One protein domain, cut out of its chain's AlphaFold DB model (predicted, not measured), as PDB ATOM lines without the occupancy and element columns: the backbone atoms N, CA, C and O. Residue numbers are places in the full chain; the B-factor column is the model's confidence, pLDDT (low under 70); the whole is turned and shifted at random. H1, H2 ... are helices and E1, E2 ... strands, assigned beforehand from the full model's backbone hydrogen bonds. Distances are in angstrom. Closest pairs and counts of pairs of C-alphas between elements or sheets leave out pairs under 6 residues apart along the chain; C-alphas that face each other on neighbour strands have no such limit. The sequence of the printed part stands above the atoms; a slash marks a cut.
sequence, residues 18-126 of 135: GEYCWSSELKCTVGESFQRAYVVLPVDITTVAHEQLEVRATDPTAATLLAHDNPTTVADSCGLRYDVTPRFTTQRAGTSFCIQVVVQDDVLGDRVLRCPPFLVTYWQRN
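What this domain is: This is residues 18 to 126 of the 135 residues of an uncharacterized protein of Liparis tanakae (Tanaka's snailfish) (UniProt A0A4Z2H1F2). You are looking at a loose, wedge-shaped sandwich: two small sheets partly face to face, nearer each other where E2 ends and spread apart where E2 begins, with the short helix H1 in the open side of the wedge. The long stretch of residues 58 to 79 crosses from one sheet to the other past E3 and E4. The 109 printed residues hold E1, E2, E3, E4, H1, E5 and E6 in that order, and under half of them are in named elements. The sheets run E1 - E5 - E3 and E4 - E2 - E6, both antiparallel, and the class is mostly strand. The whole is compact, with a radius of gyration of the C-alphas of 14.1 A, yet elongated, spanning 44 by 28 by 20 A.

Where its parts are: Find C-alpha 19 at (290.742, 142.602, 212.807), where E1 begins, residues 19 to 23. E2, residues 32 to 41, is the longest strand at 25.9 A and bends by 58 degrees at residue 35. Next come E3, residues 53 to 57, E4, residues 80 to 83, and the helix H1, residues 85 to 89. E5, residues 96 to 103, runs 23.1 A from C-alpha 96 at (300.745, 140.247, 207.991). E6, residues 118 to 125, covers 22.4 A and ends at C-alpha 125, (300.568, 135.995, 183.060).

How they stand to each other: Start at edge strand E1, antiparallel to inner strand E5 at 155 degrees; look for N 20 and O 99, 2.8 A apart. On to edge strand E3, N 56 and O 100 are 2.9 A apart, at 158 degrees. Residues 56 to 57 of E3 also pair antiparallel with residues 63 to 64. In the other sheet, only just strongly twisted with C-alphas up to 4.0 A off its best plane, inner strand E2 has N 39 and O 82 of E4 2.9 A apart, and N 38 and O 120 of E6 2.8 A apart. H1 is on this sheet at a height of 5.8 A, over none of its strands; its closest C-alphas to E2 are those of Thr 85 and Ala 37, 4.5 A apart. In H1 every O i to N i+4 pair is within hydrogen-bond range. Between the sheets, the closest C-alphas of E1 and E6, Trp 22 and Leu 119, are 7.4 A apart, while E3 and E4 are only just apart at 8.1 A.

The domain as a whole: The C-alphas farthest apart, those of Gly 31 and Asp 105, are 46.0 A from each other. The printed part has no cut. The links E2 to E3, E3 to E4 and E5 to E6 are long. Mean pLDDT of the printed part is 74.0, and 32 residues are under 70, among them 47 to 52, 90 to 94 and 103 to 111.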
ATOM      1  N   GLY A  18     287.824 141.932 215.804       67.12
ATOM      2  CA  GLY A  18     287.410 142.827 214.707       67.12
ATOM      3  C   GLY A  18     288.507 143.181 213.695       67.12
ATOM      4  O   GLY A  18     288.301 144.052 212.845       67.12
ATOM      5  N   GLU A  19     289.660 142.512 213.780       77.50
ATOM      6  CA  GLU A  19     290.742 142.602 212.807       77.50
ATOM      7  C   GLU A  19     290.758 141.393 211.864       77.50
ATOM      8  O   GLU A  19     290.581 140.239 212.265       77.50
ATOM      9  N   TYR A  20     291.016 141.666 210.587       81.38
ATOM     10  CA  TYR A  20     291.108 140.665 209.534       81.38
ATOM     11  C   TYR A  20     292.480 140.741 208.881       81.38
ATOM     12  O   TYR A  20     292.825 141.756 208.276       81.38
ATOM     13  N   CYS A  21     293.260 139.671 209.020       82.69
ATOM     14  CA  CYS A  21     294.655 139.631 208.605       82.69
ATOM     15  C   CYS A  21     294.891 138.637 207.466       82.69
ATOM     16  O   CYS A  21     294.435 137.494 207.505       82.69
ATOM     17  N   TRP A  22     295.691 139.059 206.494       83.62
ATOM     18  CA  TRP A  22     296.223 138.220 205.425       83.62
ATOM     19  C   TRP A  22     297.747 138.256 205.446       83.62
ATOM     20  O   TRP A  22     298.350 139.237 205.876       83.62
ATOM     21  N   SER A  23     298.391 137.200 204.952       78.62
ATOM     22  CA  SER A  23     299.835 137.246 204.721       78.62
ATOM     23  C   SER A  23     300.153 138.241 203.604       78.62
ATOM     24  O   SER A  23     299.516 138.196 202.550       78.62
ATOM     25  N   SER A  24     301.146 139.111 203.809       75.12
ATOM     26  CA  SER A  24     301.716 139.940 202.738       75.12
ATOM     27  C   SER A  24     302.598 139.127 201.786       75.12
ATOM     28  O   SER A  24     302.942 139.591 200.699       75.12
ATOM     29  N   GLU A  25     302.944 137.894 202.173       76.38
ATOM     30  CA  GLU A  25     303.676 136.959 201.332       76.38
ATOM     31  C   GLU A  25     302.755 136.399 200.247       76.38
ATOM     32  O   GLU A  25     302.014 135.428 200.433       76.38
ATOM     33  N   LEU A  26     302.810 137.037 199.084       75.12
ATOM     34  CA  LEU A  26     302.131 136.559 197.899       75.12
ATOM     35  C   LEU A  26     302.902 135.379 197.301       75.12
ATOM     36  O   LEU A  26     304.060 135.508 196.903       75.12
ATOM     37  N   LYS A  27     302.247 134.218 197.201       71.19
ATOM     38  CA  LYS A  27     302.793 133.065 196.479       71.19
ATOM     39  C   LYS A  27     302.685 133.319 194.978       71.19
ATOM     40  O   LYS A  27     301.635 133.094 194.388       71.19
ATOM     41  N   CYS A  28     303.767 133.803 194.376       69.38
ATOM     42  CA  CYS A  28     303.846 134.003 192.933       69.38
ATOM     43  C   CYS A  28     303.975 132.656 192.209       69.38
ATOM     44  O   CYS A  28     304.850 131.853 192.545       69.38
ATOM     45  N   THR A  29     303.169 132.433 191.175       74.56
ATOM     46  CA  THR A  29     303.428 131.364 190.201       74.56
ATOM     47  C   THR A  29     304.519 131.816 189.233       74.56
ATOM     48  O   THR A  29     304.565 132.984 188.839       74.56
ATOM     49  N   VAL A  30     305.401 130.903 188.815       76.31
ATOM     50  CA  VAL A  30     306.391 131.192 187.767       76.31
ATOM     51  C   VAL A  30     305.663 131.656 186.502       76.31
ATOM     52  O   VAL A  30     304.726 131.008 186.037       76.31
ATOM     53  N   GLY A  31     306.079 132.804 185.964       75.44
ATOM     54  CA  GLY A  31     305.443 133.419 184.799       75.44
ATOM     55  C   GLY A  31     304.196 134.252 185.108       75.44
ATOM     56  O   GLY A  31     303.556 134.715 184.172       75.44
ATOM     57  N   GLU A  32     303.848 134.492 186.373       79.81
ATOM     58  CA  GLU A  32     302.820 135.462 186.766       79.81
ATOM     59  C   GLU A  32     303.444 136.679 187.464       79.81
ATOM     60  O   GLU A  32     304.421 136.570 188.207       79.81
ATOM     61  N   SER A  33     302.876 137.860 187.222       81.50
ATOM     62  CA  SER A  33     303.243 139.111 187.883       81.50
ATOM     63  C   SER A  33     302.057 139.662 188.667       81.50
ATOM     64  O   SER A  33     300.933 139.728 188.163       81.50
ATOM     65  N   PHE A  34     302.304 140.051 189.917       82.56
ATOM     66  CA  PHE A  34     301.299 140.704 190.747       82.56
ATOM     67  C   PHE A  34     300.942 142.070 190.155       82.56
ATOM     68  O   PHE A  34     301.826 142.884 189.891       82.56
ATOM     69  N   GLN A  35     299.648 142.321 189.964       83.88
ATOM     70  CA  GLN A  35     299.151 143.577 189.402       83.88
ATOM     71  C   GLN A  35     298.421 144.412 190.446       83.88
ATOM     72  O   GLN A  35     298.725 145.592 190.619       83.88
ATOM     73  N   ARG A  36     297.418 143.821 191.107       85.25
ATOM     74  CA  ARG A  36     296.520 144.539 192.021       85.25
ATOM     75  C   ARG A  36     296.059 143.660 193.166       85.25
ATOM     76  O   ARG A  36     295.889 142.455 192.993       85.25
ATOM     77  N   ALA A  37     295.782 144.279 194.307       85.62
ATOM     78  CA  ALA A  37     295.113 143.631 195.424       85.62
ATOM     79  C   ALA A  37     293.972 144.500 195.944       85.62
ATOM     80  O   ALA A  37     294.111 145.716 196.095       85.62
ATOM     81  N   TYR A  38     292.860 143.846 196.258       86.56
ATOM     82  CA  TYR A  38     291.669 144.472 196.801       86.56
ATOM     83  C   TYR A  38     291.176 143.694 198.008       86.56
ATOM     84  O   TYR A  38     291.095 142.467 197.977       86.56
ATOM     85  N   VAL A  39     290.783 144.419 199.046       87.31
ATOM     86  CA  VAL A  39     289.933 143.870 200.098       87.31
ATOM     87  C   VAL A  39     288.492 144.032 199.652       87.31
ATOM     88  O   VAL A  39     288.084 145.129 199.264       87.31
ATOM     89  N   VAL A  40     287.720 142.954 199.737       86.19
ATOM     90  CA  VAL A  40     286.276 142.984 199.511       86.19
ATOM     91  C   VAL A  40     285.577 142.825 200.852       86.19
ATOM     92  O   VAL A  40     285.824 141.857 201.572       86.19
ATOM     93  N   LEU A  41     284.716 143.788 201.177       85.69
ATOM     94  CA  LEU A  41     283.827 143.767 202.331       85.69
ATOM     95  C   LEU A  41     282.431 143.328 201.876       85.69
ATOM     96  O   LEU A  41     281.731 144.124 201.240       85.69
ATOM     97  N   PRO A  42     281.999 142.096 202.194       82.88
ATOM     98  CA  PRO A  42     280.693 141.599 201.790       82.88
ATOM     99  C   PRO A  42     279.604 142.277 202.616       82.88
ATOM    100  O   PRO A  42     279.267 141.831 203.710       82.88
ATOM    101  N   VAL A  43     279.052 143.365 202.093       77.62
ATOM    102  CA  VAL A  43     277.953 144.115 202.710       77.62
ATOM    103  C   VAL A  43     276.770 144.189 201.764       77.62
ATOM    104  O   VAL A  43     276.889 143.980 200.555       77.62
ATOM    105  N   ASP A  44     275.609 144.506 202.320       77.19
ATOM    106  CA  ASP A  44     274.465 144.868 201.505       77.19
ATOM    107  C   ASP A  44     274.611 146.313 201.013       77.19
ATOM    108  O   ASP A  44     274.243 147.260 201.710       77.19
ATOM    109  N   ILE A  45     275.128 146.460 199.791       71.19
ATOM    110  CA  ILE A  45     275.356 147.752 199.124       71.19
ATOM    111  C   ILE A  45     274.080 148.594 198.953       71.19
ATOM    112  O   ILE A  45     274.168 149.786 198.675       71.19
ATOM    113  N   THR A  46     272.889 148.000 199.104       71.19
ATOM    114  CA  THR A  46     271.617 148.747 199.069       71.19
ATOM    115  C   THR A  46     271.313 149.451 200.390       71.19
ATOM    116  O   THR A  46     270.518 150.388 200.423       71.19
ATOM    117  N   THR A  47     271.958 149.012 201.471       65.69
ATOM    118  CA  THR A  47     271.759 149.533 202.830       65.69
ATOM    119  C   THR A  47     272.998 150.225 203.389       65.69
ATOM    120  O   THR A  47     272.864 151.087 204.252       65.69
ATOM    121  N   VAL A  48     274.186 149.871 202.890       67.50
ATOM    122  CA  VAL A  48     275.482 150.300 203.417       67.50
ATOM    123  C   VAL A  48     276.305 150.901 202.288       67.50
ATOM    124  O   VAL A  48     276.729 150.199 201.371       67.50
ATOM    125  N   ALA A  49     276.540 152.208 202.369       67.62
ATOM    126  CA  ALA A  49     277.414 152.928 201.447       67.62
ATOM    127  C   ALA A  49     278.848 153.011 201.994       67.62
ATOM    128  O   ALA A  49     279.058 152.941 203.205       67.62
ATOM    129  N   HIS A  50     279.828 153.246 201.111       63.12
ATOM    130  CA  HIS A  50     281.231 153.467 201.496       63.12
ATOM    131  C   HIS A  50     281.389 154.536 202.589       63.12
ATOM    132  O   HIS A  50     282.230 154.388 203.465       63.12
ATOM    133  N   GLU A  51     280.556 155.580 202.582       63.00
ATOM    134  CA  GLU A  51     280.606 156.679 203.556       63.00
ATOM    135  C   GLU A  51     280.294 156.234 204.992       63.00
ATOM    136  O   GLU A  51     280.685 156.902 205.945       63.00
ATOM    137  N   GLN A  52     279.613 155.100 205.167       64.62
ATOM    138  CA  GLN A  52     279.221 154.577 206.478       64.62
ATOM    139  C   GLN A  52     280.279 153.649 207.095       64.62
ATOM    140  O   GLN A  52     280.168 153.306 208.274       64.62
ATOM    141  N   LEU A  53     281.300 153.258 206.320       71.50
ATOM    142  CA  LEU A  53     282.362 152.348 206.745       71.50
ATOM    143  C   LEU A  53     283.731 153.010 206.647       71.50
ATOM    144  O   LEU A  53     284.195 153.379 205.568       71.50
ATOM    145  N   GLU A  54     284.431 153.056 207.773       73.88
ATOM    146  CA  GLU A  54     285.842 153.392 207.807       73.88
ATOM    147  C   GLU A  54     286.671 152.106 207.890       73.88
ATOM    148  O   GLU A  54     286.601 151.359 208.867       73.88
ATOM    149  N   VAL A  55     287.473 151.841 206.858       75.44
ATOM    150  CA  VAL A  55     288.372 150.682 206.835       75.44
ATOM    151  C   VAL A  55     289.790 151.155 207.077       75.44
ATOM    152  O   VAL A  55     290.333 151.941 206.299       75.44
ATOM    153  N   ARG A  56     290.399 150.675 208.157       79.25
ATOM    154  CA  ARG A  56     291.753 151.050 208.563       79.25
ATOM    155  C   ARG A  56     292.682 149.872 208.346       79.25
ATOM    156  O   ARG A  56     292.403 148.789 208.837       79.25
ATOM    157  N   ALA A  57     293.793 150.074 207.647       78.81
ATOM    158  CA  ALA A  57     294.912 149.140 207.742       78.81
ATOM    159  C   ALA A  57     295.553 149.312 209.123       78.81
ATOM    160  O   ALA A  57     295.852 150.450 209.473       78.81
ATOM    161  N   THR A  58     295.758 148.248 209.899       71.19
ATOM    162  CA  THR A  58     296.311 148.356 211.264       71.19
ATOM    163  C   THR A  58     297.819 148.112 211.341       71.19
ATOM    164  O   THR A  58     298.446 148.528 212.310       71.19
ATOM    165  N   ASP A  59     298.444 147.593 210.278       65.62
ATOM    166  CA  ASP A  59     299.897 147.377 210.216       65.62
ATOM    167  C   ASP A  59     300.459 147.553 208.788       65.62
ATOM    168  O   ASP A  59     299.758 147.266 207.808       65.62
ATOM    169  N   PRO A  60     301.710 148.031 208.598       54.25
ATOM    170  CA  PRO A  60     302.619 148.727 209.522       54.25
ATOM    171  C   PRO A  60     302.455 150.256 209.465       54.25
ATOM    172  O   PRO A  60     303.237 151.012 210.039       54.25
ATOM    173  N   THR A  61     301.472 150.762 208.719       59.94
ATOM    174  CA  THR A  61     301.140 152.191 208.717       59.94
ATOM    175  C   THR A  61     299.639 152.323 208.766       59.94
ATOM    176  O   THR A  61     298.977 152.080 207.752       59.94
ATOM    177  N   ALA A  62     299.140 152.714 209.938       63.53
ATOM    178  CA  ALA A  62     297.738 153.010 210.149       63.53
ATOM    179  C   ALA A  62     297.267 154.025 209.104       63.53
ATOM    180  O   ALA A  62     297.719 155.170 209.098       63.53
ATOM    181  N   ALA A  63     296.427 153.584 208.173       70.44
ATOM    182  CA  ALA A  63     295.865 154.458 207.154       70.44
ATOM    183  C   ALA A  63     294.470 153.991 206.767       70.44
ATOM    184  O   ALA A  63     294.225 152.789 206.619       70.44
ATOM    185  N   THR A  64     293.588 154.959 206.556       74.50
ATOM    186  CA  THR A  64     292.271 154.733 205.977       74.50
ATOM    187  C   THR A  64     292.439 154.258 204.538       74.50
ATOM    188  O   THR A  64     293.151 154.880 203.743       74.50
ATOM    189  N   LEU A  65     291.824 153.126 204.212       77.31
ATOM    190  CA  LEU A  65     291.823 152.592 202.861       77.31
ATOM    191  C   LEU A  65     290.844 153.375 201.992       77.31
ATOM    192  O   LEU A  65     289.749 153.734 202.424       77.31
ATOM    193  N   LEU A  66     291.239 153.610 200.744       75.69
ATOM    194  CA  LEU A  66     290.392 154.283 199.772       75.69
ATOM    195  C   LEU A  66     289.431 153.278 199.141       75.69
ATOM    196  O   LEU A  66     289.848 152.209 198.679       75.69
ATOM    197  N   ALA A  67     288.154 153.653 199.111       77.25
ATOM    198  CA  ALA A  67     287.131 152.939 198.368       77.25
ATOM    199  C   ALA A  67     287.507 152.864 196.882       77.25
ATOM    200  O   ALA A  67     288.029 153.818 196.295       77.25
ATOM    201  N   HIS A  68     287.255 151.709 196.281       77.25
ATOM    202  CA  HIS A  68     287.485 151.455 194.873       77.25
ATOM    203  C   HIS A  68     286.150 151.288 194.145       77.25
ATOM    204  O   HIS A  68     285.560 150.204 194.120       77.25
ATOM    205  N   ASP A  69     285.713 152.372 193.506       68.62
ATOM    206  CA  ASP A  69     284.452 152.436 192.757       68.62
ATOM    207  C   ASP A  69     284.604 152.090 191.267       68.62
ATOM    208  O   ASP A  69     283.624 152.052 190.524       68.62
ATOM    209  N   ASN A  70     285.829 151.829 190.802       69.06
ATOM    210  CA  ASN A  70     286.061 151.493 189.402       69.06
ATOM    211  C   ASN A  70     285.667 150.038 189.086       69.06
ATOM    212  O   ASN A  70     285.809 149.158 189.940       69.06
ATOM    213  N   PRO A  71     285.241 149.752 187.837       66.56
ATOM    214  CA  PRO A  71     284.915 148.397 187.414       66.56
ATOM    215  C   PRO A  71     286.116 147.462 187.577       66.56
ATOM    216  O   PRO A  71     287.206 147.723 187.061       66.56
ATOM    217  N   THR A  72     285.901 146.343 188.263       69.50
ATOM    218  CA  THR A  72     286.864 145.240 188.371       69.50
ATOM    219  C   THR A  72     286.194 143.942 187.923       69.50
ATOM    220  O   THR A  72     285.003 143.929 187.619       69.50
ATOM    221  N   THR A  73     286.932 142.830 187.869       71.31
ATOM    222  CA  THR A  73     286.306 141.524 187.574       71.31
ATOM    223  C   THR A  73     285.476 140.985 188.745       71.31
ATOM    224  O   THR A  73     284.689 140.061 188.563       71.31
ATOM    225  N   VAL A  74     285.621 141.575 189.939       68.31
ATOM    226  CA  VAL A  74     284.762 141.288 191.092       68.31
ATOM    227  C   VAL A  74     283.460 142.050 190.899       68.31
ATOM    228  O   VAL A  74     283.471 143.281 190.842       68.31
ATOM    229  N   ALA A  75     282.349 141.318 190.812       72.31
ATOM    230  CA  ALA A  75     281.024 141.903 190.665       72.31
ATOM    231  C   ALA A  75     280.707 142.856 191.826       72.31
ATOM    232  O   ALA A  75     280.986 142.551 192.984       72.31
ATOM    233  N   ASP A  76     280.070 143.989 191.526       70.25
ATOM    234  CA  ASP A  76     279.689 144.986 192.539       70.25
ATOM    235  C   ASP A  76     278.725 144.403 193.588       70.25
ATOM    236  O   ASP A  76     278.695 144.833 194.737       70.25
ATOM    237  N   SER A  77     277.977 143.357 193.222       71.94
ATOM    238  CA  SER A  77     277.094 142.614 194.124       71.94
ATOM    239  C   SER A  77     277.826 141.842 195.225       71.94
ATOM    240  O   SER A  77     277.188 141.413 196.186       71.94
ATOM    241  N   CYS A  78     279.142 141.647 195.105       72.81
ATOM    242  CA  CYS A  78     279.950 140.976 196.119       72.81
ATOM    243  C   CYS A  78     280.263 141.875 197.324       72.81
ATOM    244  O   CYS A  78     280.669 141.347 198.358       72.81
ATOM    245  N   GLY A  79     280.061 143.195 197.214       81.56
ATOM    246  CA  GLY A  79     280.252 144.148 198.303       81.56
ATOM    247  C   GLY A  79     281.147 145.332 197.942       81.56
ATOM    248  O   GLY A  79     281.418 145.608 196.773       81.56
ATOM    249  N   LEU A  80     281.607 146.040 198.973       83.50
ATOM    250  CA  LEU A  80     282.467 147.216 198.838       83.50
ATOM    251  C   LEU A  80     283.927 146.793 198.676       83.50
ATOM    252  O   LEU A  80     284.353 145.776 199.225       83.50
ATOM    253  N   ARG A  81     284.705 147.565 197.917       86.75
ATOM    254  CA  ARG A  81     286.084 147.215 197.551       86.75
ATOM    255  C   ARG A  81     287.033 148.307 197.996       86.75
ATOM    256  O   ARG A  81     286.739 149.483 197.822       86.75
ATOM    257  N   TYR A  82     288.192 147.913 198.499       85.56
ATOM    258  CA  TYR A  82     289.225 148.832 198.962       85.56
ATOM    259  C   TYR A  82     290.563 148.448 198.342       85.56
ATOM    260  O   TYR A  82     290.970 147.284 198.410       85.56
ATOM    261  N   ASP A  83     291.235 149.410 197.708       85.19
ATOM    262  CA  ASP A  83     292.528 149.166 197.061       85.19
ATOM    263  C   ASP A  83     293.627 149.040 198.121       85.19
ATOM    264  O   ASP A  83     293.889 149.961 198.900       85.19
ATOM    265  N   VAL A  84     294.274 147.875 198.142       84.75
ATOM    266  CA  VAL A  84     295.392 147.567 199.040       84.75
ATOM    267  C   VAL A  84     296.664 147.236 198.267       84.75
ATOM    268  O   VAL A  84     297.666 146.861 198.867       84.75
ATOM    269  N   THR A  85     296.677 147.439 196.948       83.69
ATOM    270  CA  THR A  85     297.818 147.166 196.062       83.69
ATOM    271  C   THR A  85     299.140 147.735 196.592       83.69
ATOM    272  O   THR A  85     300.111 146.977 196.648       83.69
ATOM    273  N   PRO A  86     299.217 148.999 197.074       79.56
ATOM    274  CA  PRO A  86     300.470 149.559 197.588       79.56
ATOM    275  C   PRO A  86     301.056 148.773 198.766       79.56
ATOM    276  O   PRO A  86     302.268 148.786 198.980       79.56
ATOM    277  N   ARG A  87     300.205 148.084 199.535       77.62
ATOM    278  CA  ARG A  87     300.600 147.302 200.713       77.62
ATOM    279  C   ARG A  87     301.287 145.998 200.341       77.62
ATOM    280  O   ARG A  87     302.092 145.520 201.119       77.62
ATOM    281  N   PHE A  88     301.033 145.476 199.148       77.12
ATOM    282  CA  PHE A  88     301.662 144.252 198.661       77.12
ATOM    283  C   PHE A  88     302.841 144.527 197.716       77.12
ATOM    284  O   PHE A  88     303.697 143.666 197.547       77.12
ATOM    285  N   THR A  89     302.940 145.729 197.131       72.31
ATOM    286  CA  THR A  89     304.078 146.107 196.268       72.31
ATOM    287  C   THR A  89     305.283 146.663 197.027       72.31
ATOM    288  O   THR A  89     306.403 146.567 196.533       72.31
ATOM    289  N   THR A  90     305.078 147.270 198.201       64.31
ATOM    290  CA  THR A  90     306.143 147.987 198.938       64.31
ATOM    291  C   THR A  90     306.635 147.273 200.195       64.31
ATOM    292  O   THR A  90     307.610 147.707 200.812       64.31
ATOM    293  N   GLN A  91     305.967 146.198 200.609       57.94
ATOM    294  CA  GLN A  91     306.141 145.613 201.933       57.94
ATOM    295  C   GLN A  91     307.156 144.463 201.928       57.94
ATOM    296  O   GLN A  91     307.322 143.752 200.938       57.94
ATOM    297  N   ARG A  92     307.882 144.299 203.043       56.06
ATOM    298  CA  ARG A  92     308.814 143.176 203.228       56.06
ATOM    299  C   ARG A  92     308.030 141.869 203.255       56.06
ATOM    300  O   ARG A  92     307.060 141.760 203.996       56.06
ATOM    301  N   ALA A  93     308.512 140.874 202.513       57.53
ATOM    302  CA  ALA A  93     308.040 139.502 202.634       57.53
ATOM    303  C   ALA A  93     308.088 139.046 204.107       57.53
ATOM    304  O   ALA A  93     309.081 139.293 204.799       57.53
ATOM    305  N   GLY A  94     307.014 138.402 204.574       62.62
ATOM    306  CA  GLY A  94     306.911 137.839 205.926       62.62
ATOM    307  C   GLY A  94     306.151 138.683 206.958       62.62
ATOM    308  O   GLY A  94     306.220 138.366 208.142       62.62
ATOM    309  N   THR A  95     305.432 139.735 206.551       73.38
ATOM    310  CA  THR A  95     304.531 140.493 207.444       73.38
ATOM    311  C   THR A  95     303.066 140.123 207.203       73.38
ATOM    312  O   THR A  95     302.696 139.646 206.135       73.38
ATOM    313  N   SER A  96     302.195 140.334 208.185       77.50
ATOM    314  CA  SER A  96     300.745 140.247 207.991       77.50
ATOM    315  C   SER A  96     300.181 141.626 207.659       77.50
ATOM    316  O   SER A  96     300.520 142.607 208.312       77.50
ATOM    317  N   PHE A  97     299.303 141.703 206.666       82.06
ATOM    318  CA  PHE A  97     298.481 142.874 206.400       82.06
ATOM    319  C   PHE A  97     297.125 142.694 207.082       82.06
ATOM    320  O   PHE A  97     296.365 141.799 206.714       82.06
ATOM    321  N   CYS A  98     296.831 143.544 208.062       82.69
ATOM    322  CA  CYS A  98     295.589 143.512 208.820       82.69
ATOM    323  C   CYS A  98     294.735 144.741 208.521       82.69
ATOM    324  O   CYS A  98     295.255 145.847 208.334       82.69
ATOM    325  N   ILE A  99     293.421 144.543 208.492       82.75
ATOM    326  CA  ILE A  99     292.445 145.624 208.440       82.75
ATOM    327  C   ILE A  99     291.500 145.550 209.627       82.75
ATOM    328  O   ILE A  99     291.188 144.470 210.119       82.75
ATOM    329  N   GLN A 100     290.960 146.702 209.985       82.12
ATOM    330  CA  GLN A 100     289.864 146.848 210.919       82.12
ATOM    331  C   GLN A 100     288.719 147.583 210.224       82.12
ATOM    332  O   GLN A 100     288.937 148.593 209.546       82.12
ATOM    333  N   VAL A 101     287.500 147.068 210.386       77.62
ATOM    334  CA  VAL A 101     286.283 147.675 209.835       77.62
ATOM    335  C   VAL A 101     285.533 148.383 210.961       77.62
ATOM    336  O   VAL A 101     285.055 147.744 211.899       77.62
ATOM    337  N   VAL A 102     285.428 149.708 210.865       73.38
ATOM    338  CA  VAL A 102     284.775 150.573 211.855       73.38
ATOM    339  C   VAL A 102     283.540 151.216 211.225       73.38
ATOM    340  O   VAL A 102     283.587 151.700 210.096       73.38
ATOM    341  N   VAL A 103     282.423 151.228 211.948       69.25
ATOM    342  CA  VAL A 103     281.193 151.936 211.552       69.25
ATOM    343  C   VAL A 103     281.149 153.248 212.328       69.25
ATOM    344  O   VAL A 103     281.498 153.257 213.507       69.25
ATOM    345  N   GLN A 104     280.708 154.344 211.700       60.88
ATOM    346  CA  GLN A 104     280.678 155.681 212.326       60.88
ATOM    347  C   GLN A 104     279.892 155.762 213.659       60.88
ATOM    348  O   GLN A 104     280.082 156.715 214.405       60.88
ATOM    349  N   ASP A 105     279.052 154.772 213.981       57.78
ATOM    350  CA  ASP A 105     278.185 154.739 215.172       57.78
ATOM    351  C   ASP A 105     278.741 153.904 216.352       57.78
ATOM    352  O   ASP A 105     277.999 153.522 217.253       57.78
ATOM    353  N   ASP A 106     280.040 153.574 216.358       52.59
ATOM    354  CA  ASP A 106     280.717 152.841 217.454       52.59
ATOM    355  C   ASP A 106     280.158 151.422 217.736       52.59
ATOM    356  O   ASP A 106     280.497 150.757 218.720       52.59
ATOM    357  N   VAL A 107     279.319 150.900 216.836       53.03
ATOM    358  CA  VAL A 107     278.860 149.508 216.831       53.03
ATOM    359  C   VAL A 107     279.770 148.717 215.896       53.03
ATOM    360  O   VAL A 107     279.777 148.964 214.693       53.03
ATOM    361  N   LEU A 108     280.530 147.768 216.458       54.06
ATOM    362  CA  LEU A 108     281.424 146.834 215.753       54.06
ATOM    363  C   LEU A 108     280.909 146.478 214.342       54.06
ATOM    364  O   LEU A 108     279.823 145.903 214.195       54.06
ATOM    365  N   GLY A 109     281.714 146.793 213.318       53.91
ATOM    366  CA  GLY A 109     281.390 146.591 211.899       53.91
ATOM    367  C   GLY A 109     281.113 145.146 211.496       53.91
ATOM    368  O   GLY A 109     280.529 144.906 210.441       53.91
ATOM    369  N   ASP A 110     281.403 144.193 212.380       55.06
ATOM    370  CA  ASP A 110     281.032 142.784 212.247       55.06
ATOM    371  C   ASP A 110     279.519 142.557 212.091       55.06
ATOM    372  O   ASP A 110     279.114 141.532 211.554       55.06
ATOM    373  N   ARG A 111     278.659 143.500 212.512       60.28
ATOM    374  CA  ARG A 111     277.202 143.405 212.269       60.28
ATOM    375  C   ARG A 111     276.778 143.805 210.857       60.28
ATOM    376  O   ARG A 111     275.661 143.491 210.453       60.28
ATOM    377  N   VAL A 112     277.630 144.533 210.144       70.19
ATOM    378  CA  VAL A 112     277.340 145.075 208.810       70.19
ATOM    379  C   VAL A 112     277.827 144.122 207.716       70.19
ATOM    380  O   VAL A 112     277.254 144.055 206.626       70.19
ATOM    381  N   LEU A 113     278.864 143.348 208.027       73.94
ATOM    382  CA  LEU A 113     279.413 142.320 207.159       73.94
ATOM    383  C   LEU A 113     278.507 141.081 207.153       73.94
ATOM    384  O   LEU A 113     278.167 140.524 208.194       73.94
ATOM    385  N   ARG A 114     278.138 140.610 205.960       76.00
ATOM    386  CA  ARG A 114     277.417 139.338 205.775       76.00
ATOM    387  C   ARG A 114     278.331 138.129 205.989       76.00
ATOM    388  O   ARG A 114     277.861 137.075 206.407       76.00
ATOM    389  N   CYS A 115     279.615 138.295 205.682       75.50
ATOM    390  CA  CYS A 115     280.667 137.287 205.774       75.50
ATOM    391  C   CYS A 115     281.985 137.960 206.189       75.50
ATOM    392  O   CYS A 115     282.122 139.170 205.984       75.50
ATOM    393  N   PRO A 116     282.983 137.197 206.677       79.75
ATOM    394  CA  PRO A 116     284.338 137.713 206.815       79.75
ATOM    395  C   PRO A 116     284.825 138.329 205.493       79.75
ATOM    396  O   PRO A 116     284.535 137.785 204.418       79.75
ATOM    397  N   PRO A 117     285.549 139.455 205.543       84.75
ATOM    398  CA  PRO A 117     286.141 140.047 204.365       84.75
ATOM    399  C   PRO A 117     287.183 139.108 203.770       84.75
ATOM    400  O   PRO A 117     287.770 138.270 204.459       84.75
ATOM    401  N   PHE A 118     287.427 139.261 202.476       84.12
ATOM    402  CA  PHE A 118     288.395 138.440 201.760       84.12
ATOM    403  C   PHE A 118     289.306 139.295 200.886       84.12
ATOM    404  O   PHE A 118     288.923 140.353 200.380       84.12
ATOM    405  N   LEU A 119     290.537 138.813 200.718       85.31
ATOM    406  CA  LEU A 119     291.538 139.432 199.865       85.31
ATOM    407  C   LEU A 119     291.444 138.830 198.468       85.31
ATOM    408  O   LEU A 119     291.510 137.608 198.296       85.31
ATOM    409  N   VAL A 120     291.335 139.707 197.481       85.50
ATOM    410  CA  VAL A 120     291.379 139.373 196.063       85.50
ATOM    411  C   VAL A 120     292.677 139.907 195.490       85.50
ATOM    412  O   VAL A 120     292.944 141.106 195.551       85.50
ATOM    413  N   THR A 121     293.468 139.023 194.894       83.94
ATOM    414  CA  THR A 121     294.685 139.408 194.171       83.94
ATOM    415  C   THR A 121     294.548 139.107 192.689       83.94
ATOM    416  O   THR A 121     293.991 138.082 192.292       83.94
ATOM    417  N   TYR A 122     295.051 140.033 191.883       84.38
ATOM    418  CA  TYR A 122     295.062 139.967 190.435       84.38
ATOM    419  C   TYR A 122     296.476 139.748 189.936       84.38
ATOM    420  O   TYR A 122     297.389 140.520 190.252       84.38
ATOM    421  N   TRP A 123     296.607 138.729 189.099       82.94
ATOM    422  CA  TRP A 123     297.868 138.302 188.525       82.94
ATOM    423  C   TRP A 123     297.788 138.364 187.011       82.94
ATOM    424  O   TRP A 123     296.798 137.940 186.414       82.94
ATOM    425  N   GLN A 124     298.832 138.895 186.386       82.88
ATOM    426  CA  GLN A 124     298.977 138.884 184.940       82.88
ATOM    427  C   GLN A 124     300.012 137.845 184.547       82.88
ATOM    428  O   GLN A 124     301.146 137.869 185.028       82.88
ATOM    429  N   ARG A 125     299.637 136.959 183.628       80.69
ATOM    430  CA  ARG A 125     300.568 135.995 183.060       80.69
ATOM    431  C   ARG A 125     301.519 136.694 182.088       80.69
ATOM    432  O   ARG A 125     301.087 137.258 181.083       80.69
ATOM    433  N   ASN A 126     302.812 136.632 182.375       69.56
ATOM    434  CA  ASN A 126     303.877 137.049 181.475       69.56
ATOM    435  C   ASN A 126     304.108 135.924 180.462       69.56
ATOM    436  O   ASN A 126     304.748 134.916 180.762       69.56
TER     437      ASN A 126